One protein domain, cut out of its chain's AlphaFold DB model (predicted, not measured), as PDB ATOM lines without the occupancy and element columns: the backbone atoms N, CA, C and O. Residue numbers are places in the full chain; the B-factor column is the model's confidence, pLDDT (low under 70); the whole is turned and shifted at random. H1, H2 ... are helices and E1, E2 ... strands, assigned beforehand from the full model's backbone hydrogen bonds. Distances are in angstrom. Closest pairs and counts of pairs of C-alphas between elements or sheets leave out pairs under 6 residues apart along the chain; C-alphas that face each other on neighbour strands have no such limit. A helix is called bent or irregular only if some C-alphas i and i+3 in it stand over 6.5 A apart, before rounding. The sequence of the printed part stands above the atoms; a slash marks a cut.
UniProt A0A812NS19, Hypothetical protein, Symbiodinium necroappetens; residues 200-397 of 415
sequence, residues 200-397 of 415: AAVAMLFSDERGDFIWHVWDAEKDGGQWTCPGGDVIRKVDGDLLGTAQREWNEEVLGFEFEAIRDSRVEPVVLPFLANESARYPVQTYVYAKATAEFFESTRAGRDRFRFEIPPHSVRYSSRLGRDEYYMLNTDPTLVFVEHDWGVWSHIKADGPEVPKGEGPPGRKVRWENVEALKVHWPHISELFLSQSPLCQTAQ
ATOM      1  N   ALA A 200     -13.325   2.668  27.742       85.69
ATOM      2  CA  ALA A 200     -12.690   3.034  26.490       85.69
ATOM      3  C   ALA A 200     -13.063   4.477  26.146       85.69
ATOM      4  O   ALA A 200     -14.190   4.898  26.381       85.69
ATOM      5  N   ALA A 201     -12.112   5.231  25.605       92.62
ATOM      6  CA  ALA A 201     -12.339   6.568  25.081       92.62
ATOM      7  C   ALA A 201     -11.870   6.671  23.633       92.62
ATOM      8  O   ALA A 201     -10.857   6.083  23.256       92.62
ATOM      9  N   VAL A 202     -12.578   7.458  22.832       95.69
ATOM     10  CA  VAL A 202     -12.231   7.750  21.444       95.69
ATOM     11  C   VAL A 202     -11.428   9.038  21.373       95.69
ATOM     12  O   VAL A 202     -11.928  10.132  21.622       95.69
ATOM     13  N   ALA A 203     -10.173   8.920  20.962       95.62
ATOM     14  CA  ALA A 203      -9.353  10.050  20.561       95.62
ATOM     15  C   ALA A 203      -9.439  10.204  19.037       95.62
ATOM     16  O   ALA A 203      -8.644   9.625  18.296       95.62
ATOM     17  N   MET A 204     -10.425  10.971  18.566       96.62
ATOM     18  CA  MET A 204     -10.570  11.277  17.142       96.62
ATOM     19  C   MET A 204      -9.564  12.359  16.739       96.62
ATOM     20  O   MET A 204      -9.536  13.437  17.335       96.62
ATOM     21  N   LEU A 205      -8.734  12.066  15.741       95.50
ATOM     22  CA  LEU A 205      -7.580  12.865  15.343       95.50
ATOM     23  C   LEU A 205      -7.711  13.374  13.915       95.50
ATOM     24  O   LEU A 205      -8.146  12.648  13.024       95.50
ATOM     25  N   PHE A 206      -7.227  14.583  13.669       93.75
ATOM     26  CA  PHE A 206      -7.082  15.122  12.322       93.75
ATOM     27  C   PHE A 206      -5.735  15.827  12.174       93.75
ATOM     28  O   PHE A 206      -5.264  16.464  13.112       93.75
ATOM     29  N   SER A 207      -5.124  15.722  10.994       91.00
ATOM     30  CA  SER A 207      -3.826  16.332  10.703       91.00
ATOM     31  C   SER A 207      -3.822  16.931   9.306       91.00
ATOM     32  O   SER A 207      -4.124  16.237   8.332       91.00
ATOM     33  N   ASP A 208      -3.421  18.193   9.211       88.50
ATOM     34  CA  ASP A 208      -3.301  18.949   7.963       88.50
ATOM     35  C   ASP A 208      -2.138  19.962   8.022       88.50
ATOM     36  O   ASP A 208      -1.267  19.900   8.895       88.50
ATOM     37  N   GLU A 209      -2.086  20.911   7.083       86.19
ATOM     38  CA  GLU A 209      -1.085  21.981   7.066       86.19
ATOM     39  C   GLU A 209      -1.189  22.984   8.229       86.19
ATOM     40  O   GLU A 209      -0.225  23.704   8.505       86.19
ATOM     41  N   ARG A 210      -2.335  23.046   8.915       86.81
ATOM     42  CA  ARG A 210      -2.588  23.914  10.075       86.81
ATOM     43  C   ARG A 210      -2.128  23.251  11.376       86.81
ATOM     44  O   ARG A 210      -1.922  23.958  12.363       86.81
ATOM     45  N   GLY A 211      -1.927  21.936  11.376       89.88
ATOM     46  CA  GLY A 211      -1.329  21.178  12.467       89.88
ATOM     47  C   GLY A 211      -2.100  19.903  12.782       89.88
ATOM     48  O   GLY A 211      -2.835  19.379  11.949       89.88
ATOM     49  N   ASP A 212      -1.913  19.425  14.009       91.50
ATOM     50  CA  ASP A 212      -2.555  18.221  14.521       91.50
ATOM     51  C   ASP A 212      -3.644  18.596  15.526       91.50
ATOM     52  O   ASP A 212      -3.463  19.485  16.368       91.50
ATOM     53  N   PHE A 213      -4.777  17.912  15.436       93.00
ATOM     54  CA  PHE A 213      -5.989  18.215  16.177       93.00
ATOM     55  C   PHE A 213      -6.571  16.955  16.809       93.00
ATOM     56  O   PHE A 213      -6.493  15.869  16.236       93.00
ATOM     57  N   ILE A 214      -7.196  17.124  17.972       94.56
ATOM     58  CA  ILE A 214      -7.981  16.094  18.658       94.56
ATOM     59  C   ILE A 214      -9.371  16.633  18.991       94.56
ATOM     60  O   ILE A 214      -9.507  17.786  19.405       94.56
ATOM     61  N   TRP A 215     -10.396  15.810  18.791       94.12
ATOM     62  CA  TRP A 215     -11.768  16.148  19.145       94.12
ATOM     63  C   TRP A 215     -12.027  15.922  20.634       94.12
ATOM     64  O   TRP A 215     -11.654  14.889  21.198       94.12
ATOM     65  N   HIS A 216     -12.714  16.872  21.258       92.38
ATOM     66  CA  HIS A 216     -13.212  16.760  22.620       92.38
ATOM     67  C   HIS A 216     -14.681  17.158  22.696       92.38
ATOM     68  O   HIS A 216     -15.143  18.011  21.944       92.38
ATOM     69  N   VAL A 217     -15.376  16.589  23.671       90.31
ATOM     70  CA  VAL A 217     -16.732  16.935  24.088       90.31
ATOM     71  C   VAL A 217     -16.724  17.569  25.478       90.31
ATOM     72  O   VAL A 217     -15.761  17.433  26.243       90.31
ATOM     73  N   TRP A 218     -17.769  18.331  25.789       87.31
ATOM     74  CA  TRP A 218     -17.907  19.015  27.073       87.31
ATOM     75  C   TRP A 218     -18.635  18.157  28.113       87.31
ATOM     76  O   TRP A 218     -19.855  18.016  28.058       87.31
ATOM     77  N   ASP A 219     -17.904  17.662  29.112       85.44
ATOM     78  CA  ASP A 219     -18.450  16.957  30.276       85.44
ATOM     79  C   ASP A 219     -18.865  17.975  31.350       85.44
ATOM     80  O   ASP A 219     -18.021  18.594  32.009       85.44
ATOM     81  N   ALA A 220     -20.178  18.168  31.500       79.25
ATOM     82  CA  ALA A 220     -20.771  19.085  32.470       79.25
ATOM     83  C   ALA A 220     -21.003  18.462  33.859       79.25
ATOM     84  O   ALA A 220     -21.275  19.206  34.803       79.25
ATOM     85  N   GLU A 221     -20.916  17.135  34.005       70.00
ATOM     86  CA  GLU A 221     -21.263  16.444  35.254       70.00
ATOM     87  C   GLU A 221     -20.182  16.582  36.332       70.00
ATOM     88  O   GLU A 221     -20.455  16.488  37.532       70.00
ATOM     89  N   LYS A 222     -18.934  16.811  35.926       67.31
ATOM     90  CA  LYS A 222     -17.816  17.030  36.851       67.31
ATOM     91  C   LYS A 222     -17.895  18.413  37.486       67.31
ATOM     92  O   LYS A 222     -18.287  19.372  36.831       67.31
ATOM     93  N   ASP A 223     -17.446  18.550  38.738       64.12
ATOM     94  CA  ASP A 223     -17.426  19.833  39.457       64.12
ATOM     95  C   ASP A 223     -16.692  20.928  38.658       64.12
ATOM     96  O   ASP A 223     -15.462  21.020  38.623       64.12
ATOM     97  N   GLY A 224     -17.481  21.784  38.003       72.12
ATOM     98  CA  GLY A 224     -17.011  22.871  37.149       72.12
ATOM     99  C   GLY A 224     -16.776  22.523  35.673       72.12
ATOM    100  O   GLY A 224     -16.395  23.414  34.918       72.12
ATOM    101  N   GLY A 225     -17.038  21.284  35.271       81.25
ATOM    102  CA  GLY A 225     -16.954  20.761  33.915       81.25
ATOM    103  C   GLY A 225     -15.549  20.737  33.310       81.25
ATOM    104  O   GLY A 225     -14.630  21.450  33.736       81.25
ATOM    105  N   GLN A 226     -15.366  19.885  32.308       87.94
ATOM    106  CA  GLN A 226     -14.079  19.676  31.649       87.94
ATOM    107  C   GLN A 226     -14.253  19.220  30.200       87.94
ATOM    108  O   GLN A 226     -15.267  18.634  29.833       87.94
ATOM    109  N   TRP A 227     -13.229  19.453  29.382       90.19
ATOM    110  CA  TRP A 227     -13.173  18.892  28.033       90.19
ATOM    111  C   TRP A 227     -12.625  17.472  28.088       90.19
ATOM    112  O   TRP A 227     -11.564  17.250  28.677       90.19
ATOM    113  N   THR A 228     -13.310  16.516  27.470       92.00
ATOM    114  CA  THR A 228     -12.870  15.120  27.436       92.00
ATOM    115  C   THR A 228     -12.985  14.517  26.040       92.00
ATOM    116  O   THR A 228     -13.763  14.974  25.220       92.00
ATOM    117  N   CYS A 229     -12.177  13.505  25.736       94.25
ATOM    118  CA  CYS A 229     -12.473  12.570  24.664       94.25
ATOM    119  C   CYS A 229     -13.773  11.833  25.005       94.25
ATOM    120  O   CYS A 229     -13.927  11.492  26.187       94.25
ATOM    121  N   PRO A 230     -14.640  11.569  24.013       92.81
ATOM    122  CA  PRO A 230     -15.812  10.744  24.230       92.81
ATOM    123  C   PRO A 230     -15.452   9.373  24.770       92.81
ATOM    124  O   PRO A 230     -14.422   8.826  24.360       92.81
ATOM    125  N   GLY A 231     -16.239   8.813  25.681       92.12
ATOM    126  CA  GLY A 231     -15.928   7.511  26.247       92.12
ATOM    127  C   GLY A 231     -16.555   7.225  27.599       92.12
ATOM    128  O   GLY A 231     -16.651   8.084  28.474       92.12
ATOM    129  N   GLY A 232     -16.767   5.937  27.841       87.31
ATOM    130  CA  GLY A 232     -17.451   5.456  29.027       87.31
ATOM    131  C   GLY A 232     -17.095   4.021  29.388       87.31
ATOM    132  O   GLY A 232     -16.020   3.502  29.066       87.31
ATOM    133  N   ASP A 233     -17.977   3.415  30.176       81.44
ATOM    134  CA  ASP A 233     -17.784   2.096  30.770       81.44
ATOM    135  C   ASP A 233     -17.967   0.988  29.732       81.44
ATOM    136  O   ASP A 233     -18.994   0.923  29.061       81.44
ATOM    137  N   VAL A 234     -17.048   0.020  29.709       69.50
ATOM    138  CA  VAL A 234     -17.227  -1.206  28.917       69.50
ATOM    139  C   VAL A 234     -18.502  -1.924  29.375       69.50
ATOM    140  O   VAL A 234     -18.655  -2.281  30.550       69.50
ATOM    141  N   ILE A 235     -19.433  -2.154  28.450       68.81
ATOM    142  CA  ILE A 235     -20.659  -2.922  28.659       68.81
ATOM    143  C   ILE A 235     -20.425  -4.349  28.188       68.81
ATOM    144  O   ILE A 235     -20.491  -4.684  27.007       68.81
ATOM    145  N   ARG A 236     -20.190  -5.225  29.158       52.28
ATOM    146  CA  ARG A 236     -19.994  -6.654  28.923       52.28
ATOM    147  C   ARG A 236     -21.142  -7.230  28.085       52.28
ATOM    148  O   ARG A 236     -22.301  -7.060  28.451       52.28
ATOM    149  N   LYS A 237     -20.805  -7.951  27.006       52.41
ATOM    150  CA  LYS A 237     -21.717  -8.627  26.051       52.41
ATOM    151  C   LYS A 237     -22.491  -7.740  25.078       52.41
ATOM    152  O   LYS A 237     -23.044  -8.279  24.124       52.41
ATOM    153  N   VAL A 238     -22.553  -6.438  25.325       57.53
ATOM    154  CA  VAL A 238     -23.032  -5.471  24.329       57.53
ATOM    155  C   VAL A 238     -21.850  -5.071  23.459       57.53
ATOM    156  O   VAL A 238     -21.905  -5.184  22.238       57.53
ATOM    157  N   ASP A 239     -20.745  -4.715  24.108       60.72
ATOM    158  CA  ASP A 239     -19.511  -4.352  23.439       60.72
ATOM    159  C   ASP A 239     -18.757  -5.634  23.053       60.72
ATOM    160  O   ASP A 239     -18.418  -6.461  23.907       60.72
ATOM    161  N   GLY A 240     -18.528  -5.830  21.749       62.03
ATOM    162  CA  GLY A 240     -17.786  -6.989  21.238       62.03
ATOM    163  C   GLY A 240     -16.307  -6.966  21.636       62.03
ATOM    164  O   GLY A 240     -15.712  -8.010  21.909       62.03
ATOM    165  N   ASP A 241     -15.733  -5.766  21.703       74.50
ATOM    166  CA  ASP A 241     -14.370  -5.481  22.141       74.50
ATOM    167  C   ASP A 241     -14.234  -4.004  22.595       74.50
ATOM    168  O   ASP A 241     -15.218  -3.267  22.729       74.50
ATOM    169  N   LEU A 242     -12.999  -3.562  22.867       79.06
ATOM    170  CA  LEU A 242     -12.704  -2.186  23.289       79.06
ATOM    171  C   LEU A 242     -12.938  -1.154  22.174       79.06
ATOM    172  O   LEU A 242     -13.222   0.002  22.481       79.06
ATOM    173  N   LEU A 243     -12.842  -1.556  20.902       83.12
ATOM    174  CA  LEU A 243     -13.189  -0.701  19.767       83.12
ATOM    175  C   LEU A 243     -14.709  -0.530  19.683       83.12
ATOM    176  O   LEU A 243     -15.172   0.599  19.567       83.12
ATOM    177  N   GLY A 244     -15.471  -1.611  19.838       77.62
ATOM    178  CA  GLY A 244     -16.930  -1.597  19.910       77.62
ATOM    179  C   GLY A 244     -17.446  -0.756  21.076       77.62
ATOM    180  O   GLY A 244     -18.374   0.026  20.898       77.62
ATOM    181  N   THR A 245     -16.780  -0.829  22.237       80.38
ATOM    182  CA  THR A 245     -17.065   0.077  23.367       80.38
ATOM    183  C   THR A 245     -16.904   1.530  22.931       80.38
ATOM    184  O   THR A 245     -17.809   2.339  23.094       80.38
ATOM    185  N   ALA A 246     -15.758   1.872  22.345       86.12
ATOM    186  CA  ALA A 246     -15.450   3.243  21.963       86.12
ATOM    187  C   ALA A 246     -16.389   3.762  20.850       86.12
ATOM    188  O   ALA A 246     -16.813   4.913  20.890       86.12
ATOM    189  N   GLN A 247     -16.764   2.905  19.896       88.62
ATOM    190  CA  GLN A 247     -17.750   3.190  18.850       88.62
ATOM    191  C   GLN A 247     -19.124   3.526  19.428       88.62
ATOM    192  O   GLN A 247     -19.729   4.518  19.024       88.62
ATOM    193  N   ARG A 248     -19.613   2.709  20.369       88.62
ATOM    194  CA  ARG A 248     -20.896   2.944  21.035       88.62
ATOM    195  C   ARG A 248     -20.885   4.283  21.768       88.62
ATOM    196  O   ARG A 248     -21.742   5.112  21.488       88.62
ATOM    197  N   GLU A 249     -19.887   4.510  22.620       88.56
ATOM    198  CA  GLU A 249     -19.756   5.755  23.391       88.56
ATOM    199  C   GLU A 249     -19.667   6.980  22.468       88.56
ATOM    200  O   GLU A 249     -20.341   7.978  22.687       88.56
ATOM    201  N   TRP A 250     -18.915   6.900  21.363       91.25
ATOM    202  CA  TRP A 250     -18.892   7.976  20.369       91.25
ATOM    203  C   TRP A 250     -20.276   8.260  19.784       91.25
ATOM    204  O   TRP A 250     -20.674   9.417  19.686       91.25
ATOM    205  N   ASN A 251     -20.998   7.221  19.367       84.75
ATOM    206  CA  ASN A 251     -22.307   7.378  18.741       84.75
ATOM    207  C   ASN A 251     -23.362   7.921  19.719       84.75
ATOM    208  O   ASN A 251     -24.279   8.616  19.286       84.75
ATOM    209  N   GLU A 252     -23.225   7.618  21.012       80.62
ATOM    210  CA  GLU A 252     -24.074   8.142  22.088       80.62
ATOM    211  C   GLU A 252     -23.742   9.611  22.408       80.62
ATOM    212  O   GLU A 252     -24.636  10.434  22.601       80.62
ATOM    213  N   GLU A 253     -22.459   9.971  22.409       82.19
ATOM    214  CA  GLU A 253     -21.985  11.284  22.853       82.19
ATOM    215  C   GLU A 253     -21.858  12.341  21.740       82.19
ATOM    216  O   GLU A 253     -21.964  13.542  22.002       82.19
ATOM    217  N   VAL A 254     -21.610  11.921  20.498       81.38
ATOM    218  CA  VAL A 254     -21.329  12.786  19.336       81.38
ATOM    219  C   VAL A 254     -22.454  12.651  18.308       81.38
ATOM    220  O   VAL A 254     -22.266  12.249  17.157       81.38
ATOM    221  N   LEU A 255     -23.664  12.977  18.753       73.25
ATOM    222  CA  LEU A 255     -24.888  12.797  17.976       73.25
ATOM    223  C   LEU A 255     -24.835  13.475  16.603       73.25
ATOM    224  O   LEU A 255     -24.347  14.596  16.447       73.25
ATOM    225  N   GLY A 256     -25.393  12.783  15.609       73.44
ATOM    226  CA  GLY A 256     -25.393  13.216  14.210       73.44
ATOM    227  C   GLY A 256     -24.127  12.836  13.436       73.44
ATOM    228  O   GLY A 256     -24.094  13.028  12.223       73.44
ATOM    229  N   PHE A 257     -23.122  12.253  14.099       81.88
ATOM    230  CA  PHE A 257     -21.873  11.817  13.475       81.88
ATOM    231  C   PHE A 257     -21.533  10.381  13.853       81.88
ATOM    232  O   PHE A 257     -20.766  10.131  14.779       81.88
ATOM    233  N   GLU A 258     -22.075   9.425  13.104       87.25
ATOM    234  CA  GLU A 258     -21.758   8.010  13.297       87.25
ATOM    235  C   GLU A 258     -20.254   7.752  13.102       87.25
ATOM    236  O   GLU A 258     -19.685   8.119  12.071       87.25
ATOM    237  N   PHE A 259     -19.618   7.091  14.075       91.00
ATOM    238  CA  PHE A 259     -18.171   6.857  14.121       91.00
ATOM    239  C   PHE A 259     -17.614   6.282  12.810       91.00
ATOM    240  O   PHE A 259     -16.599   6.756  12.296       91.00
ATOM    241  N   GLU A 260     -18.292   5.281  12.243       91.62
ATOM    242  CA  GLU A 260     -17.880   4.617  11.002       91.62
ATOM    243  C   GLU A 260     -17.969   5.530   9.774       91.62
ATOM    244  O   GLU A 260     -17.167   5.397   8.852       91.62
ATOM    245  N   ALA A 261     -18.903   6.484   9.768       87.44
ATOM    246  CA  ALA A 261     -19.089   7.419   8.663       87.44
ATOM    247  C   ALA A 261     -18.041   8.540   8.667       87.44
ATOM    248  O   ALA A 261     -17.627   9.019   7.611       87.44
ATOM    249  N   ILE A 262     -17.602   8.969   9.853       91.56
ATOM    250  CA  ILE A 262     -16.686  10.106   9.993       91.56
ATOM    251  C   ILE A 262     -15.215   9.717  10.125       91.56
ATOM    252  O   ILE A 262     -14.354  10.595  10.010       91.56
ATOM    253  N   ARG A 263     -14.905   8.438  10.370       93.81
ATOM    254  CA  ARG A 263     -13.524   7.955  10.402       93.81
ATOM    255  C   ARG A 263     -12.997   7.705   8.989       93.81
ATOM    256  O   ARG A 263     -13.702   7.231   8.105       93.81
ATOM    257  N   ASP A 264     -11.720   7.983   8.774       91.62
ATOM    258  CA  ASP A 264     -11.008   7.629   7.553       91.62
ATOM    259  C   ASP A 264     -10.771   6.115   7.534       91.62
ATOM    260  O   ASP A 264      -9.827   5.609   8.141       91.62
ATOM    261  N   SER A 265     -11.622   5.387   6.811       90.38
ATOM    262  CA  SER A 265     -11.574   3.925   6.677       90.38
ATOM    263  C   SER A 265     -10.279   3.382   6.063       90.38
ATOM    264  O   SER A 265     -10.046   2.177   6.095       90.38
ATOM    265  N   ARG A 266      -9.408   4.245   5.521       88.19
ATOM    266  CA  ARG A 266      -8.079   3.857   5.015       88.19
ATOM    267  C   ARG A 266      -7.040   3.725   6.130       88.19
ATOM    268  O   ARG A 266      -5.936   3.252   5.863       88.19
ATOM    269  N   VAL A 267      -7.353   4.198   7.336       86.94
ATOM    270  CA  VAL A 267      -6.470   4.153   8.502       86.94
ATOM    271  C   VAL A 267      -7.162   3.361   9.602       86.94
ATOM    272  O   VAL A 267      -8.189   3.777  10.136       86.94
ATOM    273  N   GLU A 268      -6.583   2.213   9.943       88.62
ATOM    274  CA  GLU A 268      -7.106   1.374  11.017       88.62
ATOM    275  C   GLU A 268      -6.995   2.081  12.378       88.62
ATOM    276  O   GLU A 268      -5.951   2.680  12.670       88.62
ATOM    277  N   PRO A 269      -8.040   2.019  13.226       90.50
ATOM    278  CA  PRO A 269      -7.968   2.528  14.585       90.50
ATOM    279  C   PRO A 269      -6.875   1.830  15.399       90.50
ATOM    280  O   PRO A 269      -6.654   0.625  15.280       90.50
ATOM    281  N   VAL A 270      -6.224   2.583  16.283       85.25
ATOM    282  CA  VAL A 270      -5.183   2.057  17.173       85.25
ATOM    283  C   VAL A 270      -5.713   2.031  18.597       85.25
ATOM    284  O   VAL A 270      -6.079   3.066  19.151       85.25
ATOM    285  N   VAL A 271      -5.738   0.844  19.197       83.12
ATOM    286  CA  VAL A 271      -6.248   0.617  20.552       83.12
ATOM    287  C   VAL A 271      -5.067   0.520  21.516       83.12
ATOM    288  O   VAL A 271      -4.298  -0.437  21.449       83.12
ATOM    289  N   LEU A 272      -4.907   1.505  22.403       75.25
ATOM    290  CA  LEU A 272      -3.790   1.568  23.354       75.25
ATOM    291  C   LEU A 272      -4.285   1.746  24.795       75.25
ATOM    292  O   LEU A 272      -5.057   2.670  25.068       75.25
ATOM    293  N   PRO A 273      -3.832   0.910  25.744       76.19
ATOM    294  CA  PRO A 273      -4.147   1.089  27.153       76.19
ATOM    295  C   PRO A 273      -3.333   2.242  27.750       76.19
ATOM    296  O   PRO A 273      -2.139   2.372  27.501       76.19
ATOM    297  N   PHE A 274      -3.966   3.038  28.601       73.69
ATOM    298  CA  PHE A 274      -3.328   4.053  29.427       73.69
ATOM    299  C   PHE A 274      -3.500   3.708  30.904       73.69
ATOM    300  O   PHE A 274      -4.616   3.511  31.391       73.69
ATOM    301  N   LEU A 275      -2.377   3.664  31.618       71.38
ATOM    302  CA  LEU A 275      -2.345   3.527  33.068       71.38
ATOM    303  C   LEU A 275      -2.466   4.917  33.697       71.38
ATOM    304  O   LEU A 275      -1.513   5.697  33.702       71.38
ATOM    305  N   ALA A 276      -3.651   5.222  34.217       68.06
ATOM    306  CA  ALA A 276      -3.869   6.392  35.051       68.06
ATOM    307  C   ALA A 276      -3.272   6.170  36.455       68.06
ATOM    308  O   ALA A 276      -2.716   5.118  36.774       68.06
ATOM    309  N   ASN A 277      -3.379   7.173  37.327       66.50
ATOM    310  CA  ASN A 277      -2.976   6.998  38.722       66.50
ATOM    311  C   ASN A 277      -3.894   5.993  39.456       66.50
ATOM    312  O   ASN A 277      -5.060   5.821  39.109       66.50
ATOM    313  N   GLU A 278      -3.379   5.342  40.505       58.22
ATOM    314  CA  GLU A 278      -4.122   4.327  41.281       58.22
ATOM    315  C   GLU A 278      -5.411   4.868  41.925       58.22
ATOM    316  O   GLU A 278      -6.334   4.112  42.237       58.22
ATOM    317  N   SER A 279      -5.477   6.183  42.139       59.03
ATOM    318  CA  SER A 279      -6.636   6.874  42.701       59.03
ATOM    319  C   SER A 279      -7.705   7.227  41.663       59.03
ATOM    320  O   SER A 279      -8.793   7.670  42.050       59.03
ATOM    321  N   ALA A 280      -7.440   7.031  40.368       64.19
ATOM    322  CA  ALA A 280      -8.408   7.267  39.312       64.19
ATOM    323  C   ALA A 280      -9.594   6.303  39.437       64.19
ATOM    324  O   ALA A 280      -9.464   5.150  39.849       64.19
ATOM    325  N   ARG A 281     -10.777   6.767  39.008       63.78
ATOM    326  CA  ARG A 281     -11.978   5.916  38.893       63.78
ATOM    327  C   ARG A 281     -11.698   4.685  38.020       63.78
ATOM    328  O   ARG A 281     -12.188   3.601  38.332       63.78
ATOM    329  N   TYR A 282     -10.878   4.868  36.984       68.12
ATOM    330  CA  TYR A 282     -10.376   3.830  36.091       68.12
ATOM    331  C   TYR A 282      -8.845   3.896  36.073       68.12
ATOM    332  O   TYR A 282      -8.289   4.708  35.337       68.12
ATOM    333  N   PRO A 283      -8.151   3.089  36.895       62.62
ATOM    334  CA  PRO A 283      -6.687   3.040  36.898       62.62
ATOM    335  C   PRO A 283      -6.107   2.601  35.549       62.62
ATOM    336  O   PRO A 283      -4.990   2.970  35.210       62.62
ATOM    337  N   VAL A 284      -6.886   1.860  34.757       68.50
ATOM    338  CA  VAL A 284      -6.597   1.586  33.348       68.50
ATOM    339  C   VAL A 284      -7.771   2.051  32.504       68.50
ATOM    340  O   VAL A 284      -8.909   1.619  32.715       68.50
ATOM    341  N   GLN A 285      -7.477   2.902  31.533       79.94
ATOM    342  CA  GLN A 285      -8.419   3.369  30.527       79.94
ATOM    343  C   GLN A 285      -7.842   3.063  29.153       79.94
ATOM    344  O   GLN A 285      -6.678   3.355  28.894       79.94
ATOM    345  N   THR A 286      -8.639   2.496  28.258       83.75
ATOM    346  CA  THR A 286      -8.207   2.283  26.876       83.75
ATOM    347  C   THR A 286      -8.529   3.503  26.031       83.75
ATOM    348  O   THR A 286      -9.619   4.057  26.129       83.75
ATOM    349  N   TYR A 287      -7.598   3.905  25.173       88.12
ATOM    350  CA  TYR A 287      -7.820   4.924  24.156       88.12
ATOM    351  C   TYR A 287      -7.833   4.273  22.780       88.12
ATOM    352  O   TYR A 287      -6.909   3.549  22.408       88.12
ATOM    353  N   VAL A 288      -8.885   4.555  22.024       92.44
ATOM    354  CA  VAL A 288      -9.025   4.213  20.616       92.44
ATOM    355  C   VAL A 288      -8.717   5.467  19.815       92.44
ATOM    356  O   VAL A 288      -9.503   6.413  19.782       92.44
ATOM    357  N   TYR A 289      -7.544   5.491  19.193       93.75
ATOM    358  CA  TYR A 289      -7.129   6.572  18.311       93.75
ATOM    359  C   TYR A 289      -7.654   6.294  16.909       93.75
ATOM    360  O   TYR A 289      -7.314   5.273  16.312       93.75
ATOM    361  N   ALA A 290      -8.467   7.204  16.382       95.00
ATOM    362  CA  ALA A 290      -9.080   7.086  15.062       95.00
ATOM    363  C   ALA A 290      -8.825   8.355  14.249       95.00
ATOM    364  O   ALA A 290      -8.718   9.443  14.810       95.00
ATOM    365  N   LYS A 291      -8.678   8.224  12.926       94.75
ATOM    366  CA  LYS A 291      -8.435   9.374  12.047       94.75
ATOM    367  C   LYS A 291      -9.771   9.877  11.532       94.75
ATOM    368  O   LYS A 291     -10.509   9.090  10.958       94.75
ATOM    369  N   ALA A 292     -10.065  11.157  11.686       95.12
ATOM    370  CA  ALA A 292     -11.236  11.790  11.099       95.12
ATOM    371  C   ALA A 292     -11.070  12.012   9.590       95.12
ATOM    372  O   ALA A 292      -9.967  12.247   9.085       95.12
ATOM    373  N   THR A 293     -12.191  12.011   8.876       93.94
ATOM    374  CA  THR A 293     -12.273  12.519   7.505       93.94
ATOM    375  C   THR A 293     -12.100  14.040   7.474       93.94
ATOM    376  O   THR A 293     -12.410  14.752   8.431       93.94
ATOM    377  N   ALA A 294     -11.627  14.560   6.337       91.81
ATOM    378  CA  ALA A 294     -11.544  16.006   6.120       91.81
ATOM    379  C   ALA A 294     -12.930  16.670   6.138       91.81
ATOM    380  O   ALA A 294     -13.070  17.776   6.643       91.81
ATOM    381  N   GLU A 295     -13.957  15.982   5.637       90.00
ATOM    382  CA  GLU A 295     -15.338  16.471   5.644       90.00
ATOM    383  C   GLU A 295     -15.867  16.683   7.067       90.00
ATOM    384  O   GLU A 295     -16.393  17.754   7.379       90.00
ATOM    385  N   PHE A 296     -15.665  15.705   7.955       90.75
ATOM    386  CA  PHE A 296     -16.031  15.852   9.362       90.75
ATOM    387  C   PHE A 296     -15.265  17.005  10.017       90.75
ATOM    388  O   PHE A 296     -15.864  17.841  10.692       90.75
ATOM    389  N   PHE A 297     -13.956  17.104   9.776       91.38
ATOM    390  CA  PHE A 297     -13.143  18.183  10.331       91.38
ATOM    391  C   PHE A 297     -13.607  19.574   9.878       91.38
ATOM    392  O   PHE A 297     -13.819  20.450  10.713       91.38
ATOM    393  N   GLU A 298     -13.803  19.792   8.575       87.69
ATOM    394  CA  GLU A 298     -14.224  21.098   8.055       87.69
ATOM    395  C   GLU A 298     -15.638  21.473   8.511       87.69
ATOM    396  O   GLU A 298     -15.860  22.604   8.948       87.69
ATOM    397  N   SER A 299     -16.585  20.529   8.474       84.31
ATOM    398  CA  SER A 299     -17.977  20.780   8.884       84.31
ATOM    399  C   SER A 299     -18.105  21.145  10.364       84.31
ATOM    400  O   SER A 299     -18.937  21.975  10.725       84.31
ATOM    401  N   THR A 300     -17.243  20.588  11.216       85.62
ATOM    402  CA  THR A 300     -17.266  20.834  12.664       85.62
ATOM    403  C   THR A 300     -16.324  21.944  13.130       85.62
ATOM    404  O   THR A 300     -16.445  22.412  14.262       85.62
ATOM    405  N   ARG A 301     -15.408  22.412  12.272       79.56
ATOM    406  CA  ARG A 301     -14.486  23.524  12.567       79.56
ATOM    407  C   ARG A 301     -14.976  24.883  12.057       79.56
ATOM    408  O   ARG A 301     -14.578  25.905  12.607       79.56
ATOM    409  N   ALA A 302     -15.784  24.922  10.993       58.19
ATOM    410  CA  ALA A 302     -16.073  26.148  10.235       58.19
ATOM    411  C   ALA A 302     -16.935  27.210  10.962       58.19
ATOM    412  O   ALA A 302     -17.057  28.337  10.473       58.19
ATOM    413  N   GLY A 303     -17.503  26.907  12.130       54.91
ATOM    414  CA  GLY A 303     -18.200  27.888  12.964       54.91
ATOM    415  C   GLY A 303     -17.229  28.640  13.875       54.91
ATOM    416  O   GLY A 303     -16.475  28.027  14.618       54.91
ATOM    417  N   ARG A 304     -17.272  29.983  13.887       46.44
ATOM    418  CA  ARG A 304     -16.618  30.792  14.947       46.44
ATOM    419  C   ARG A 304     -17.180  30.499  16.345       46.44
ATOM    420  O   ARG A 304     -16.582  30.897  17.340       46.44
ATOM    421  N   ASP A 305     -18.304  29.798  16.389       45.84
ATOM    422  CA  ASP A 305     -18.921  29.245  17.574       45.84
ATOM    423  C   ASP A 305     -18.762  27.723  17.528       45.84
ATOM    424  O   ASP A 305     -18.970  27.106  16.481       45.84
ATOM    425  N   ARG A 306     -18.360  27.139  18.666       60.22
ATOM    426  CA  ARG A 306     -18.239  25.692  18.903       60.22
ATOM    427  C   ARG A 306     -19.335  24.902  18.195       60.22
ATOM    428  O   ARG A 306     -20.490  25.333  18.188       60.22
ATOM    429  N   PHE A 307     -18.996  23.701  17.728       60.84
ATOM    430  CA  PHE A 307     -20.014  22.788  17.236       60.84
ATOM    431  C   PHE A 307     -20.917  22.393  18.408       60.84
ATOM    432  O   PHE A 307     -20.542  21.623  19.294       60.84
ATOM    433  N   ARG A 308     -22.097  23.003  18.451       66.56
ATOM    434  CA  ARG A 308     -23.170  22.598  19.343       66.56
ATOM    435  C   ARG A 308     -23.912  21.498  18.613       66.56
ATOM    436  O   ARG A 308     -24.442  21.751  17.534       66.56
ATOM    437  N   PHE A 309     -23.942  20.305  19.194       63.66
ATOM    438  CA  PHE A 309     -24.776  19.242  18.654       63.66
ATOM    439  C   PHE A 309     -26.213  19.756  18.569       63.66
ATOM    440  O   PHE A 309     -26.712  20.371  19.522       63.66
ATOM    441  N   GLU A 310     -26.861  19.568  17.420       57.06
ATOM    442  CA  GLU A 310     -28.296  19.794  17.325       57.06
ATOM    443  C   GLU A 310     -28.972  18.747  18.204       57.06
ATOM    444  O   GLU A 310     -29.154  17.601  17.811       57.06
ATOM    445  N   ILE A 311     -29.269  19.151  19.438       58.88
ATOM    446  CA  ILE A 311     -30.005  18.377  20.432       58.88
ATOM    447  C   ILE A 311     -31.384  18.092  19.823       58.88
ATOM    448  O   ILE A 311     -32.155  19.046  19.651       58.88
ATOM    449  N   PRO A 312     -31.712  16.836  19.462       58.38
ATOM    450  CA  PRO A 312     -33.005  16.527  18.865       58.38
ATOM    451  C   PRO A 312     -34.147  17.015  19.772       58.38
ATOM    452  O   PRO A 312     -34.018  16.946  20.994       58.38
ATOM    453  N   PRO A 313     -35.291  17.474  19.241       42.81
ATOM    454  CA  PRO A 313     -36.385  18.019  20.056       42.81
ATOM    455  C   PRO A 313     -36.963  17.039  21.099       42.81
ATOM    456  O   PRO A 313     -37.635  17.478  22.028       42.81
ATOM    457  N   HIS A 314     -36.664  15.741  20.982       53.75
ATOM    458  CA  HIS A 314     -37.050  14.678  21.919       53.75
ATOM    459  C   HIS A 314     -35.871  14.126  22.729       53.75
ATOM    460  O   HIS A 314     -35.942  13.026  23.264       53.75
ATOM    461  N   SER A 315     -34.756  14.846  22.808       50.72
ATOM    462  CA  SER A 315     -33.606  14.364  23.565       50.72
ATOM    463  C   SER A 315     -33.657  14.768  25.032       50.72
ATOM    464  O   SER A 315     -34.028  15.888  25.393       50.72
ATOM    465  N   VAL A 316     -33.288  13.824  25.893       52.97
ATOM    466  CA  VAL A 316     -33.276  14.000  27.345       52.97
ATOM    467  C   VAL A 316     -31.825  14.084  27.780       52.97
ATOM    468  O   VAL A 316     -31.006  13.233  27.430       52.97
ATOM    469  N   ARG A 317     -31.486  15.126  28.544       53.06
ATOM    470  CA  ARG A 317     -30.185  15.170  29.214       53.06
ATOM    471  C   ARG A 317     -30.210  14.150  30.331       53.06
ATOM    472  O   ARG A 317     -31.002  14.292  31.267       53.06
ATOM    473  N   TYR A 318     -29.347  13.147  30.236       44.38
ATOM    474  CA  TYR A 318     -29.137  12.256  31.357       44.38
ATOM    475  C   TYR A 318     -28.619  13.086  32.536       44.38
ATOM    476  O   TYR A 318     -27.710  13.902  32.407       44.38
ATOM    477  N   SER A 319     -29.266  12.934  33.682       47.19
ATOM    478  CA  SER A 319     -28.762  13.433  34.948       47.19
ATOM    479  C   SER A 319     -28.785  12.262  35.904       47.19
ATOM    480  O   SER A 319     -29.808  11.597  36.055       47.19
ATOM    481  N   SER A 320     -27.699  12.061  36.642       41.25
ATOM    482  CA  SER A 320     -27.651  11.120  37.773       41.25
ATOM    483  C   SER A 320     -28.719  11.359  38.866       41.25
ATOM    484  O   SER A 320     -28.755  10.630  39.856       41.25
ATOM    485  N   ARG A 321     -29.588  12.372  38.712       42.41
ATOM    486  CA  ARG A 321     -30.719  12.711  39.590       42.41
ATOM    487  C   ARG A 321     -32.102  12.528  38.955       42.41
ATOM    488  O   ARG A 321     -33.069  13.027  39.527       42.41
ATOM    489  N   LEU A 322     -32.209  11.883  37.795       46.88
ATOM    490  CA  LEU A 322     -33.506  11.665  37.150       46.88
ATOM    491  C   LEU A 322     -34.459  10.891  38.068       46.88
ATOM    492  O   LEU A 322     -34.068   9.928  38.736       46.88
ATOM    493  N   GLY A 323     -35.711  11.340  38.116       48.03
ATOM    494  CA  GLY A 323     -36.773  10.649  38.828       48.03
ATOM    495  C   GLY A 323     -37.118   9.321  38.154       48.03
ATOM    496  O   GLY A 323     -36.879   9.109  36.966       48.03
ATOM    497  N   ARG A 324     -37.723   8.413  38.923       40.38
ATOM    498  CA  ARG A 324     -38.128   7.076  38.464       40.38
ATOM    499  C   ARG A 324     -39.003   7.109  37.202       40.38
ATOM    500  O   ARG A 324     -38.825   6.267  36.328       40.38
ATOM    501  N   ASP A 325     -39.905   8.082  37.105       44.75
ATOM    502  CA  ASP A 325     -40.855   8.208  35.993       44.75
ATOM    503  C   ASP A 325     -40.180   8.731  34.713       44.75
ATOM    504  O   ASP A 325     -40.469   8.262  33.614       44.75
ATOM    505  N   GLU A 326     -39.203   9.632  34.859       46.94
ATOM    506  CA  GLU A 326     -38.393  10.144  33.747       46.94
ATOM    507  C   GLU A 326     -37.499   9.031  33.185       46.94
ATOM    508  O   GLU A 326     -37.429   8.846  31.974       46.94
ATOM    509  N   TYR A 327     -36.909   8.203  34.055       42.94
ATOM    510  CA  TYR A 327     -36.164   6.996  33.672       42.94
ATOM    511  C   TYR A 327     -37.029   5.928  32.970       42.94
ATOM    512  O   TYR A 327     -36.532   5.149  32.155       42.94
ATOM    513  N   TYR A 328     -38.330   5.880  33.265       43.75
ATOM    514  CA  TYR A 328     -39.256   4.931  32.643       43.75
ATOM    515  C   TYR A 328     -39.651   5.360  31.225       43.75
ATOM    516  O   TYR A 328     -39.650   4.537  30.306       43.75
ATOM    517  N   MET A 329     -39.909   6.656  31.023       46.56
ATOM    518  CA  MET A 329     -40.089   7.219  29.679       46.56
ATOM    519  C   MET A 329     -38.846   6.981  28.812       46.56
ATOM    520  O   MET A 329     -38.967   6.542  27.673       46.56
ATOM    521  N   LEU A 330     -37.661   7.158  29.401       49.00
ATOM    522  CA  LEU A 330     -36.352   6.956  28.774       49.00
ATOM    523  C   LEU A 330     -36.097   5.548  28.204       49.00
ATOM    524  O   LEU A 330     -35.339   5.423  27.249       49.00
ATOM    525  N   ASN A 331     -36.712   4.498  28.760       39.16
ATOM    526  CA  ASN A 331     -36.511   3.109  28.316       39.16
ATOM    527  C   ASN A 331     -37.611   2.580  27.384       39.16
ATOM    528  O   ASN A 331     -37.462   1.507  26.803       39.16
ATOM    529  N   THR A 332     -38.738   3.283  27.281       40.56
ATOM    530  CA  THR A 332     -39.931   2.793  26.568       40.56
ATOM    531  C   THR A 332     -40.232   3.569  25.295       40.56
ATOM    532  O   THR A 332     -40.971   3.071  24.445       40.56
ATOM    533  N   ASP A 333     -39.641   4.751  25.127       46.00
ATOM    534  CA  ASP A 333     -39.831   5.581  23.947       46.00
ATOM    535  C   ASP A 333     -38.605   5.493  23.012       46.00
ATOM    536  O   ASP A 333     -37.556   6.072  23.305       46.00
ATOM    537  N   PRO A 334     -38.719   4.797  21.862       44.81
ATOM    538  CA  PRO A 334     -37.626   4.642  20.900       44.81
ATOM    539  C   PRO A 334     -37.269   5.947  20.169       44.81
ATOM    540  O   PRO A 334     -36.374   5.945  19.327       44.81
ATOM    541  N   THR A 335     -37.982   7.046  20.436       43.28
ATOM    542  CA  THR A 335     -37.709   8.366  19.858       43.28
ATOM    543  C   THR A 335     -36.846   9.256  20.755       43.28
ATOM    544  O   THR A 335     -36.383  10.305  20.297       43.28
ATOM    545  N   LEU A 336     -36.594   8.847  22.006       45.19
ATOM    546  CA  LEU A 336     -35.733   9.589  22.923       45.19
ATOM    547  C   LEU A 336     -34.260   9.327  22.601       45.19
ATOM    548  O   LEU A 336     -33.804   8.189  22.533       45.19
ATOM    549  N   VAL A 337     -33.503  10.408  22.422       48.66
ATOM    550  CA  VAL A 337     -32.056  10.367  22.180       48.66
ATOM    551  C   VAL A 337     -31.357  10.943  23.405       48.66
ATOM    552  O   VAL A 337     -31.704  12.029  23.867       48.66
ATOM    553  N   PHE A 338     -30.387  10.229  23.963       48.44
ATOM    554  CA  PHE A 338     -29.620  10.733  25.096       48.44
ATOM    555  C   PHE A 338     -28.526  11.652  24.586       48.44
ATOM    556  O   PHE A 338     -27.763  11.277  23.706       48.44
ATOM    557  N   VAL A 339     -28.468  12.864  25.133       54.88
ATOM    558  CA  VAL A 339     -27.364  13.788  24.869       54.88
ATOM    559  C   VAL A 339     -26.662  14.036  26.195       54.88
ATOM    560  O   VAL A 339     -27.171  14.785  27.034       54.88
ATOM    561  N   GLU A 340     -25.507  13.409  26.400       57.56
ATOM    562  CA  GLU A 340     -24.658  13.709  27.562       57.56
ATOM    563  C   GLU A 340     -23.841  14.985  27.342       57.56
ATOM    564  O   GLU A 340     -23.614  15.764  28.273       57.56
ATOM    565  N   HIS A 341     -23.480  15.257  26.086       65.44
ATOM    566  CA  HIS A 341     -22.639  16.386  25.721       65.44
ATOM    567  C   HIS A 341     -23.307  17.276  24.689       65.44
ATOM    568  O   HIS A 341     -23.739  16.854  23.626       65.44
ATOM    569  N   ASP A 342     -23.364  18.560  24.999       69.12
ATOM    570  CA  ASP A 342     -23.997  19.582  24.180       69.12
ATOM    571  C   ASP A 342     -22.987  20.400  23.361       69.12
ATOM    572  O   ASP A 342     -23.384  21.261  22.575       69.12
ATOM    573  N   TRP A 343     -21.688  20.113  23.495       79.62
ATOM    574  CA  TRP A 343     -20.618  20.811  22.781       79.62
ATOM    575  C   TRP A 343     -19.489  19.874  22.369       79.62
ATOM    576  O   TRP A 343     -19.054  19.047  23.170       79.62
ATOM    577  N   GLY A 344     -18.959  20.101  21.168       86.75
ATOM    578  CA  GLY A 344     -17.722  19.519  20.664       86.75
ATOM    579  C   GLY A 344     -16.725  20.586  20.199       86.75
ATOM    580  O   GLY A 344     -17.113  21.692  19.807       86.75
ATOM    581  N   VAL A 345     -15.428  20.281  20.280       88.44
ATOM    582  CA  VAL A 345     -14.348  21.188  19.870       88.44
ATOM    583  C   VAL A 345     -13.116  20.435  19.374       88.44
ATOM    584  O   VAL A 345     -12.721  19.411  19.934       88.44
ATOM    585  N   TRP A 346     -12.445  21.000  18.368       91.12
ATOM    586  CA  TRP A 346     -11.101  20.591  17.966       91.12
ATOM    587  C   TRP A 346     -10.046  21.339  18.780       91.12
ATOM    588  O   TRP A 346      -9.937  22.562  18.714       91.12
ATOM    589  N   SER A 347      -9.228  20.600  19.521       90.75
ATOM    590  CA  SER A 347      -8.081  21.146  20.249       90.75
ATOM    591  C   SER A 347      -6.794  20.922  19.479       90.75
ATOM    592  O   SER A 347      -6.558  19.835  18.955       90.75
ATOM    593  N   HIS A 348      -5.933  21.938  19.442       90.25
ATOM    594  CA  HIS A 348      -4.609  21.814  18.841       90.25
ATOM    595  C   HIS A 348      -3.713  20.951  19.727       90.25
ATOM    596  O   HIS A 348      -3.522  21.263  20.903       90.25
ATOM    597  N   ILE A 349      -3.101  19.914  19.162       90.69
ATOM    598  CA  ILE A 349      -2.127  19.082  19.866       90.69
ATOM    599  C   ILE A 349      -0.779  19.808  19.859       90.69
ATOM    600  O   ILE A 349      -0.173  20.034  18.812       90.69
ATOM    601  N   LYS A 350      -0.307  20.201  21.044       87.00
ATOM    602  CA  LYS A 350       1.004  20.828  21.254       87.00
ATOM    603  C   LYS A 350       1.922  19.886  22.030       87.00
ATOM    604  O   LYS A 350       1.494  18.854  22.536       87.00
ATOM    605  N   ALA A 351       3.194  20.267  22.158       79.75
ATOM    606  CA  ALA A 351       4.193  19.487  22.896       79.75
ATOM    607  C   ALA A 351       3.776  19.195  24.352       79.75
ATOM    608  O   ALA A 351       4.038  18.109  24.860       79.75
ATOM    609  N   ASP A 352       3.082  20.139  24.990       78.94
ATOM    610  CA  ASP A 352       2.643  20.022  26.385       78.94
ATOM    611  C   ASP A 352       1.250  19.383  26.537       78.94
ATOM    612  O   ASP A 352       0.763  19.223  27.660       78.94
ATOM    613  N   GLY A 353       0.618  18.991  25.425       85.25
ATOM    614  CA  GLY A 353      -0.725  18.417  25.375       85.25
ATOM    615  C   GLY A 353      -1.698  19.197  24.482       85.25
ATOM    616  O   GLY A 353      -1.308  20.164  23.820       85.25
ATOM    617  N   PRO A 354      -2.971  18.773  24.441       85.06
ATOM    618  CA  PRO A 354      -4.014  19.466  23.700       85.06
ATOM    619  C   PRO A 354      -4.350  20.819  24.340       85.06
ATOM    620  O   PRO A 354      -4.535  20.930  25.553       85.06
ATOM    621  N   GLU A 355      -4.454  21.855  23.510       85.81
ATOM    622  CA  GLU A 355      -4.882  23.193  23.907       85.81
ATOM    623  C   GLU A 355      -6.214  23.532  23.241       85.81
ATOM    624  O   GLU A 355      -6.300  23.669  22.016       85.81
ATOM    625  N   VAL A 356      -7.243  23.683  24.076       81.25
ATOM    626  CA  VAL A 356      -8.554  24.180  23.654       81.25
ATOM    627  C   VAL A 356      -8.418  25.676  23.347       81.25
ATOM    628  O   VAL A 356      -7.889  26.416  24.189       81.25
ATOM    629  N   PRO A 357      -8.876  26.154  22.181       73.50
ATOM    630  CA  PRO A 357      -8.799  27.569  21.843       73.50
ATOM    631  C   PRO A 357      -9.499  28.479  22.871       73.50
ATOM    632  O   PRO A 357     -10.559  28.171  23.425       73.50
ATOM    633  N   LYS A 358      -8.901  29.643  23.154       68.62
ATOM    634  CA  LYS A 358      -9.463  30.621  24.102       68.62
ATOM    635  C   LYS A 358     -10.708  31.292  23.517       68.62
ATOM    636  O   LYS A 358     -10.671  31.773  22.394       68.62
ATOM    637  N   GLY A 359     -11.767  31.414  24.321       62.38
ATOM    638  CA  GLY A 359     -13.041  32.020  23.901       62.38
ATOM    639  C   GLY A 359     -14.031  31.025  23.284       62.38
ATOM    640  O   GLY A 359     -15.205  31.344  23.139       62.38
ATOM    641  N   GLU A 360     -13.594  29.791  23.029       60.59
ATOM    642  CA  GLU A 360     -14.383  28.721  22.419       60.59
ATOM    643  C   GLU A 360     -14.845  27.715  23.487       60.59
ATOM    644  O   GLU A 360     -14.485  26.547  23.477       60.59
ATOM    645  N   GLY A 361     -15.601  28.142  24.500       61.72
ATOM    646  CA  GLY A 361     -15.984  27.204  25.571       61.72
ATOM    647  C   GLY A 361     -16.816  27.798  26.691       61.72
ATOM    648  O   GLY A 361     -16.846  29.026  26.838       61.72
ATOM    649  N   PRO A 362     -17.485  26.974  27.519       64.44
ATOM    650  CA  PRO A 362     -17.731  27.385  28.891       64.44
ATOM    651  C   PRO A 362     -16.367  27.855  29.441       64.44
ATOM    652  O   PRO A 362     -15.365  27.149  29.285       64.44
ATOM    653  N   PRO A 363     -16.260  29.098  29.937       56.34
ATOM    654  CA  PRO A 363     -14.969  29.760  30.084       56.34
ATOM    655  C   PRO A 363     -14.053  29.065  31.102       56.34
ATOM    656  O   PRO A 363     -14.484  28.682  32.187       56.34
ATOM    657  N   GLY A 364     -12.755  28.993  30.775       56.09
ATOM    658  CA  GLY A 364     -11.677  28.777  31.751       56.09
ATOM    659  C   GLY A 364     -11.393  27.332  32.166       56.09
ATOM    660  O   GLY A 364     -10.942  27.113  33.291       56.09
ATOM    661  N   ARG A 365     -11.655  26.338  31.310       70.06
ATOM    662  CA  ARG A 365     -11.635  24.926  31.721       70.06
ATOM    663  C   ARG A 365     -10.643  24.093  30.915       70.06
ATOM    664  O   ARG A 365     -10.427  24.328  29.730       70.06
ATOM    665  N   LYS A 366      -9.969  23.179  31.614       84.25
ATOM    666  CA  LYS A 366      -8.855  22.375  31.099       84.25
ATOM    667  C   LYS A 366      -9.388  21.116  30.416       84.25
ATOM    668  O   LYS A 366     -10.467  20.636  30.759       84.25
ATOM    669  N   VAL A 367      -8.601  20.574  29.489       87.81
ATOM    670  CA  VAL A 367      -8.776  19.186  29.054       87.81
ATOM    671  C   VAL A 367      -8.523  18.277  30.251       87.81
ATOM    672  O   VAL A 367      -7.628  18.541  31.062       87.81
ATOM    673  N   ARG A 368      -9.335  17.229  30.367       87.56
ATOM    674  CA  ARG A 368      -9.200  16.187  31.374       87.56
ATOM    675  C   ARG A 368      -7.765  15.663  31.388       87.56
ATOM    676  O   ARG A 368      -7.213  15.311  30.345       87.56
ATOM    677  N   TRP A 369      -7.167  15.636  32.575       88.38
ATOM    678  CA  TRP A 369      -5.749  15.323  32.749       88.38
ATOM    679  C   TRP A 369      -5.382  13.948  32.179       88.38
ATOM    680  O   TRP A 369      -4.362  13.832  31.506       88.38
ATOM    681  N   GLU A 370      -6.238  12.941  32.367       85.81
ATOM    682  CA  GLU A 370      -6.024  11.591  31.839       85.81
ATOM    683  C   GLU A 370      -5.835  11.597  30.315       85.81
ATOM    684  O   GLU A 370      -4.926  10.941  29.818       85.81
ATOM    685  N   ASN A 371      -6.611  12.401  29.580       88.62
ATOM    686  CA  ASN A 371      -6.501  12.484  28.121       88.62
ATOM    687  C   ASN A 371      -5.196  13.164  27.703       88.62
ATOM    688  O   ASN A 371      -4.569  12.764  26.724       88.62
ATOM    689  N   VAL A 372      -4.783  14.197  28.446       88.75
ATOM    690  CA  VAL A 372      -3.522  14.911  28.207       88.75
ATOM    691  C   VAL A 372      -2.339  13.961  28.372       88.75
ATOM    692  O   VAL A 372      -1.464  13.910  27.509       88.75
ATOM    693  N   GLU A 373      -2.309  13.199  29.464       88.12
ATOM    694  CA  GLU A 373      -1.205  12.283  29.749       88.12
ATOM    695  C   GLU A 373      -1.220  11.057  28.836       88.12
ATOM    696  O   GLU A 373      -0.173  10.708  28.292       88.12
ATOM    697  N   ALA A 374      -2.389  10.468  28.570       86.69
ATOM    698  CA  ALA A 374      -2.518   9.380  27.603       86.69
ATOM    699  C   ALA A 374      -2.009   9.799  26.225       86.69
ATOM    700  O   ALA A 374      -1.221   9.083  25.604       86.69
ATOM    701  N   LEU A 375      -2.391  10.996  25.768       88.62
ATOM    702  CA  LEU A 375      -1.901  11.526  24.507       88.62
ATOM    703  C   LEU A 375      -0.382  11.699  24.539       88.62
ATOM    704  O   LEU A 375       0.271  11.210  23.634       88.62
ATOM    705  N   LYS A 376       0.215  12.311  25.569       86.62
ATOM    706  CA  LYS A 376       1.684  12.459  25.649       86.62
ATOM    707  C   LYS A 376       2.426  11.125  25.567       86.62
ATOM    708  O   LYS A 376       3.454  11.050  24.896       86.62
ATOM    709  N   VAL A 377       1.914  10.094  26.242       83.62
ATOM    710  CA  VAL A 377       2.516   8.753  26.247       83.62
ATOM    711  C   VAL A 377       2.415   8.107  24.864       83.62
ATOM    712  O   VAL A 377       3.401   7.572  24.362       83.62
ATOM    713  N   HIS A 378       1.249   8.186  24.219       85.56
ATOM    714  CA  HIS A 378       0.987   7.485  22.960       85.56
ATOM    715  C   HIS A 378       1.375   8.281  21.702       85.56
ATOM    716  O   HIS A 378       1.620   7.688  20.650       85.56
ATOM    717  N   TRP A 379       1.471   9.611  21.785       88.25
ATOM    718  CA  TRP A 379       1.640  10.504  20.633       88.25
ATOM    719  C   TRP A 379       2.850  10.186  19.755       88.25
ATOM    720  O   TRP A 379       2.685  10.196  18.539       88.25
ATOM    721  N   PRO A 380       4.046   9.850  20.277       83.19
ATOM    722  CA  PRO A 380       5.172   9.489  19.416       83.19
ATOM    723  C   PRO A 380       4.851   8.331  18.462       83.19
ATOM    724  O   PRO A 380       5.240   8.375  17.300       83.19
ATOM    725  N   HIS A 381       4.094   7.336  18.930       80.94
ATOM    726  CA  HIS A 381       3.685   6.189  18.125       80.94
ATOM    727  C   HIS A 381       2.514   6.528  17.191       80.94
ATOM    728  O   HIS A 381       2.566   6.254  15.994       80.94
ATOM    729  N   ILE A 382       1.482   7.187  17.725       85.88
ATOM    730  CA  ILE A 382       0.291   7.582  16.961       85.88
ATOM    731  C   ILE A 382       0.653   8.556  15.838       85.88
ATOM    732  O   ILE A 382       0.229   8.387  14.698       85.88
ATOM    733  N   SER A 383       1.496   9.543  16.122       84.56
ATOM    734  CA  SER A 383       1.965  10.500  15.127       84.56
ATOM    735  C   SER A 383       2.713   9.810  13.981       84.56
ATOM    736  O   SER A 383       2.494  10.149  12.829       84.56
ATOM    737  N   GLU A 384       3.525   8.780  14.223       80.88
ATOM    738  CA  GLU A 384       4.186   8.052  13.131       80.88
ATOM    739  C   GLU A 384       3.182   7.342  12.207       80.88
ATOM    740  O   GLU A 384       3.297   7.422  10.981       80.88
ATOM    741  N   LEU A 385       2.164   6.707  12.793       78.19
ATOM    742  CA  LEU A 385       1.131   5.979  12.059       78.19
ATOM    743  C   LEU A 385       0.220   6.916  11.249       78.19
ATOM    744  O   LEU A 385      -0.106   6.633  10.095       78.19
ATOM    745  N   PHE A 386      -0.150   8.060  11.824       76.44
ATOM    746  CA  PHE A 386      -1.125   8.983  11.239       76.44
ATOM    747  C   PHE A 386      -0.472  10.055  10.347       76.44
ATOM    748  O   PHE A 386      -1.099  10.527   9.394       76.44
ATOM    749  N   LEU A 387       0.797  10.413  10.604       64.12
ATOM    750  CA  LEU A 387       1.536  11.487   9.919       64.12
ATOM    751  C   LEU A 387       2.435  11.006   8.778       64.12
ATOM    752  O   LEU A 387       3.228  11.801   8.263       64.12
ATOM    753  N   SER A 388       2.283   9.768   8.300       55.19
ATOM    754  CA  SER A 388       2.977   9.297   7.088       55.19
ATOM    755  C   SER A 388       2.672  10.144   5.831       55.19
ATOM    756  O   SER A 388       3.323   9.972   4.801       55.19
ATOM    757  N   GLN A 389       1.755  11.122   5.924       51.75
ATOM    758  CA  GLN A 389       1.432  12.094   4.875       51.75
ATOM    759  C   GLN A 389       1.507  13.578   5.302       51.75
ATOM    760  O   GLN A 389       1.210  14.447   4.485       51.75
ATOM    761  N   SER A 390       1.937  13.916   6.529       46.41
ATOM    762  CA  SER A 390       1.995  15.325   6.969       46.41
ATOM    763  C   SER A 390       3.269  16.045   6.473       46.41
ATOM    764  O   SER A 390       4.385  15.568   6.724       46.41
ATOM    765  N   PRO A 391       3.160  17.231   5.832       46.66
ATOM    766  CA  PRO A 391       4.308  18.053   5.416       46.66
ATOM    767  C   PRO A 391       5.269  18.429   6.565       46.66
ATOM    768  O   PRO A 391       6.467  18.652   6.340       46.66
ATOM    769  N   LEU A 392       4.774  18.456   7.811       46.53
ATOM    770  CA  LEU A 392       5.557  18.756   9.017       46.53
ATOM    771  C   LEU A 392       6.542  17.625   9.379       46.53
ATOM    772  O   LEU A 392       7.682  17.896   9.772       46.53
ATOM    773  N   CYS A 393       6.175  16.356   9.154       46.28
ATOM    774  CA  CYS A 393       7.084  15.224   9.377       46.28
ATOM    775  C   CYS A 393       8.201  15.158   8.325       46.28
ATOM    776  O   CYS A 393       9.347  14.827   8.652       46.28
ATOM    777  N   GLN A 394       7.927  15.563   7.079       48.94
ATOM    778  CA  GLN A 394       8.951  15.611   6.027       48.94
ATOM    779  C   GLN A 394      10.041  16.655   6.330       48.94
ATOM    780  O   GLN A 394      11.233  16.410   6.112       48.94
ATOM    781  N   THR A 395       9.673  17.799   6.916       52.72
ATOM    782  CA  THR A 395      10.635  18.844   7.305       52.72
ATOM    783  C   THR A 395      11.431  18.487   8.566       52.72
ATOM    784  O   THR A 395      12.633  18.777   8.628       52.72
ATOM    785  N   ALA A 396      10.824  17.806   9.544       48.69
ATOM    786  CA  ALA A 396      11.520  17.316  10.739       48.69
ATOM    787  C   ALA A 396      12.545  16.212  10.406       48.69
ATOM    788  O   ALA A 396      13.705  16.287  10.835       48.69
ATOM    789  N   GLN A 397      12.180  15.249   9.551       49.38
ATOM    790  CA  GLN A 397      13.100  14.209   9.076       49.38
ATOM    791  C   GLN A 397      14.241  14.786   8.213       49.38
ATOM    792  O   GLN A 397      15.393  14.344   8.327       49.38
TER     793      GLN A 397
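This is residues 200 to 397 of the 415 residues of the protein "Hypothetical protein" of Symbiodinium necroappetens (UniProt A0A812NS19). A strongly twisted sheet of eight strands curls round one kinked helix, H5, while H1 and H3 pack on the sheet's other face. Beyond this body, a long excursion between H3 and E7 takes the short helix H4 far out at one end of the long axis, and H6 lies towards the other end. The printed part has 198 residues with six named helices and eight named strands, in the order E1 E2 E3 E4 H1 H2 E5 E6 H3 H4 E7 E8 H5 H6. The sheet is branched and mixed, and the class is mixed, helices and strands. The whole is compact, with a radius of gyration of the C-alphas of 17.0 A, yet elongated in outline, spanning 61 by 38 by 34 A.

E1, residues 200 to 208, and E2, residues 211 to 219, form an antiparallel hairpin, with N 206 and O 213 at 3.0 A. E3, residues 226 to 228, is the antiparallel neighbour of E2, with N 217 and O 228 at 2.8 A; E1, E2 and E3 make a meander, each strand the antiparallel neighbour of the one before. E3 runs on into E4, residues 231 to 233, at 86 degrees across a break of 2 residues; E4 and E1 meet only at a point, C-alphas 201 and 231, 3.9 A apart. H1, residues 242 to 253, is on the sheet; its closest C-alphas to E4 are Glu 249 and Gly 231, 5.1 A apart. With residues 247 to 251 alone, H1 touches H2, residues 259 to 262, where the C-alphas of Gln 247 and Phe 259 are closest at 6.0 A. H2 only grazes the sheet. E5, residues 270 to 275, and E6, residues 284 to 291, form an antiparallel hairpin, with N 274 and O 285 at 2.7 A. E6 is parallel to E1, with N 201 and O 286 at 2.8 A, and lies on the other side of E1 from E2. H3, residues 294 to 301, is on the same face as H1, at a height over the sheet of 8.2 A. H4, residues 324 to 332, is not on the sheet and touches no helix. E7, residues 344 to 350, is antiparallel to E2, with N 345 and O 216 at 2.8 A, and forms a hairpin with E8, residues 353 to 355, where N 355 and O 348 are 2.8 A apart. H5, residues 369 to 386, is on the opposite face from H1 and H3; its closest C-alphas to E8 are Val 372 and Gly 353, 5.3 A apart. H6, residues 391 to 397, only grazes the sheet with residues 391 to 392. Each O i to N i+4 pair is within hydrogen-bond range in H1, H3, H4 and H6, against 11 of 14 in H5; H2 is too short for such a pair.

E1 begins at C-alpha 200, (-12.690, 3.034, 26.490), and is 26.2 A long. E2 measures 25.1 A, E6 22.8 A, E7 18.8 A and E5 16.2 A, while E3, E4 and E8 have three residues each. H1 measures 16.4 A, H4 12.8 A, and H3 and H6 10.3 A each; H2 has four residues. H4 begins at C-alpha 324, (-38.128, 7.076, 38.464). H5, 22.9 A long, is irregular, with C-alphas 377 and 380 7.4 A apart, and has a kink of 67 degrees near residue 380. H6 ends at C-alpha 397, (13.100, 14.209, 9.076).

The two C-alphas farthest apart, those of Asp 325 and Gln 397, are 60.6 A apart. The printed part has no cut. The links H3 to H4, H4 to E7 and E8 to H5 are long; residues 315 to 316 pair with 337 to 338, parallel. The mean pLDDT of the printed part is 73.9, and 77 residues are under 70, among them residues 302 to 342 and 387 to 397.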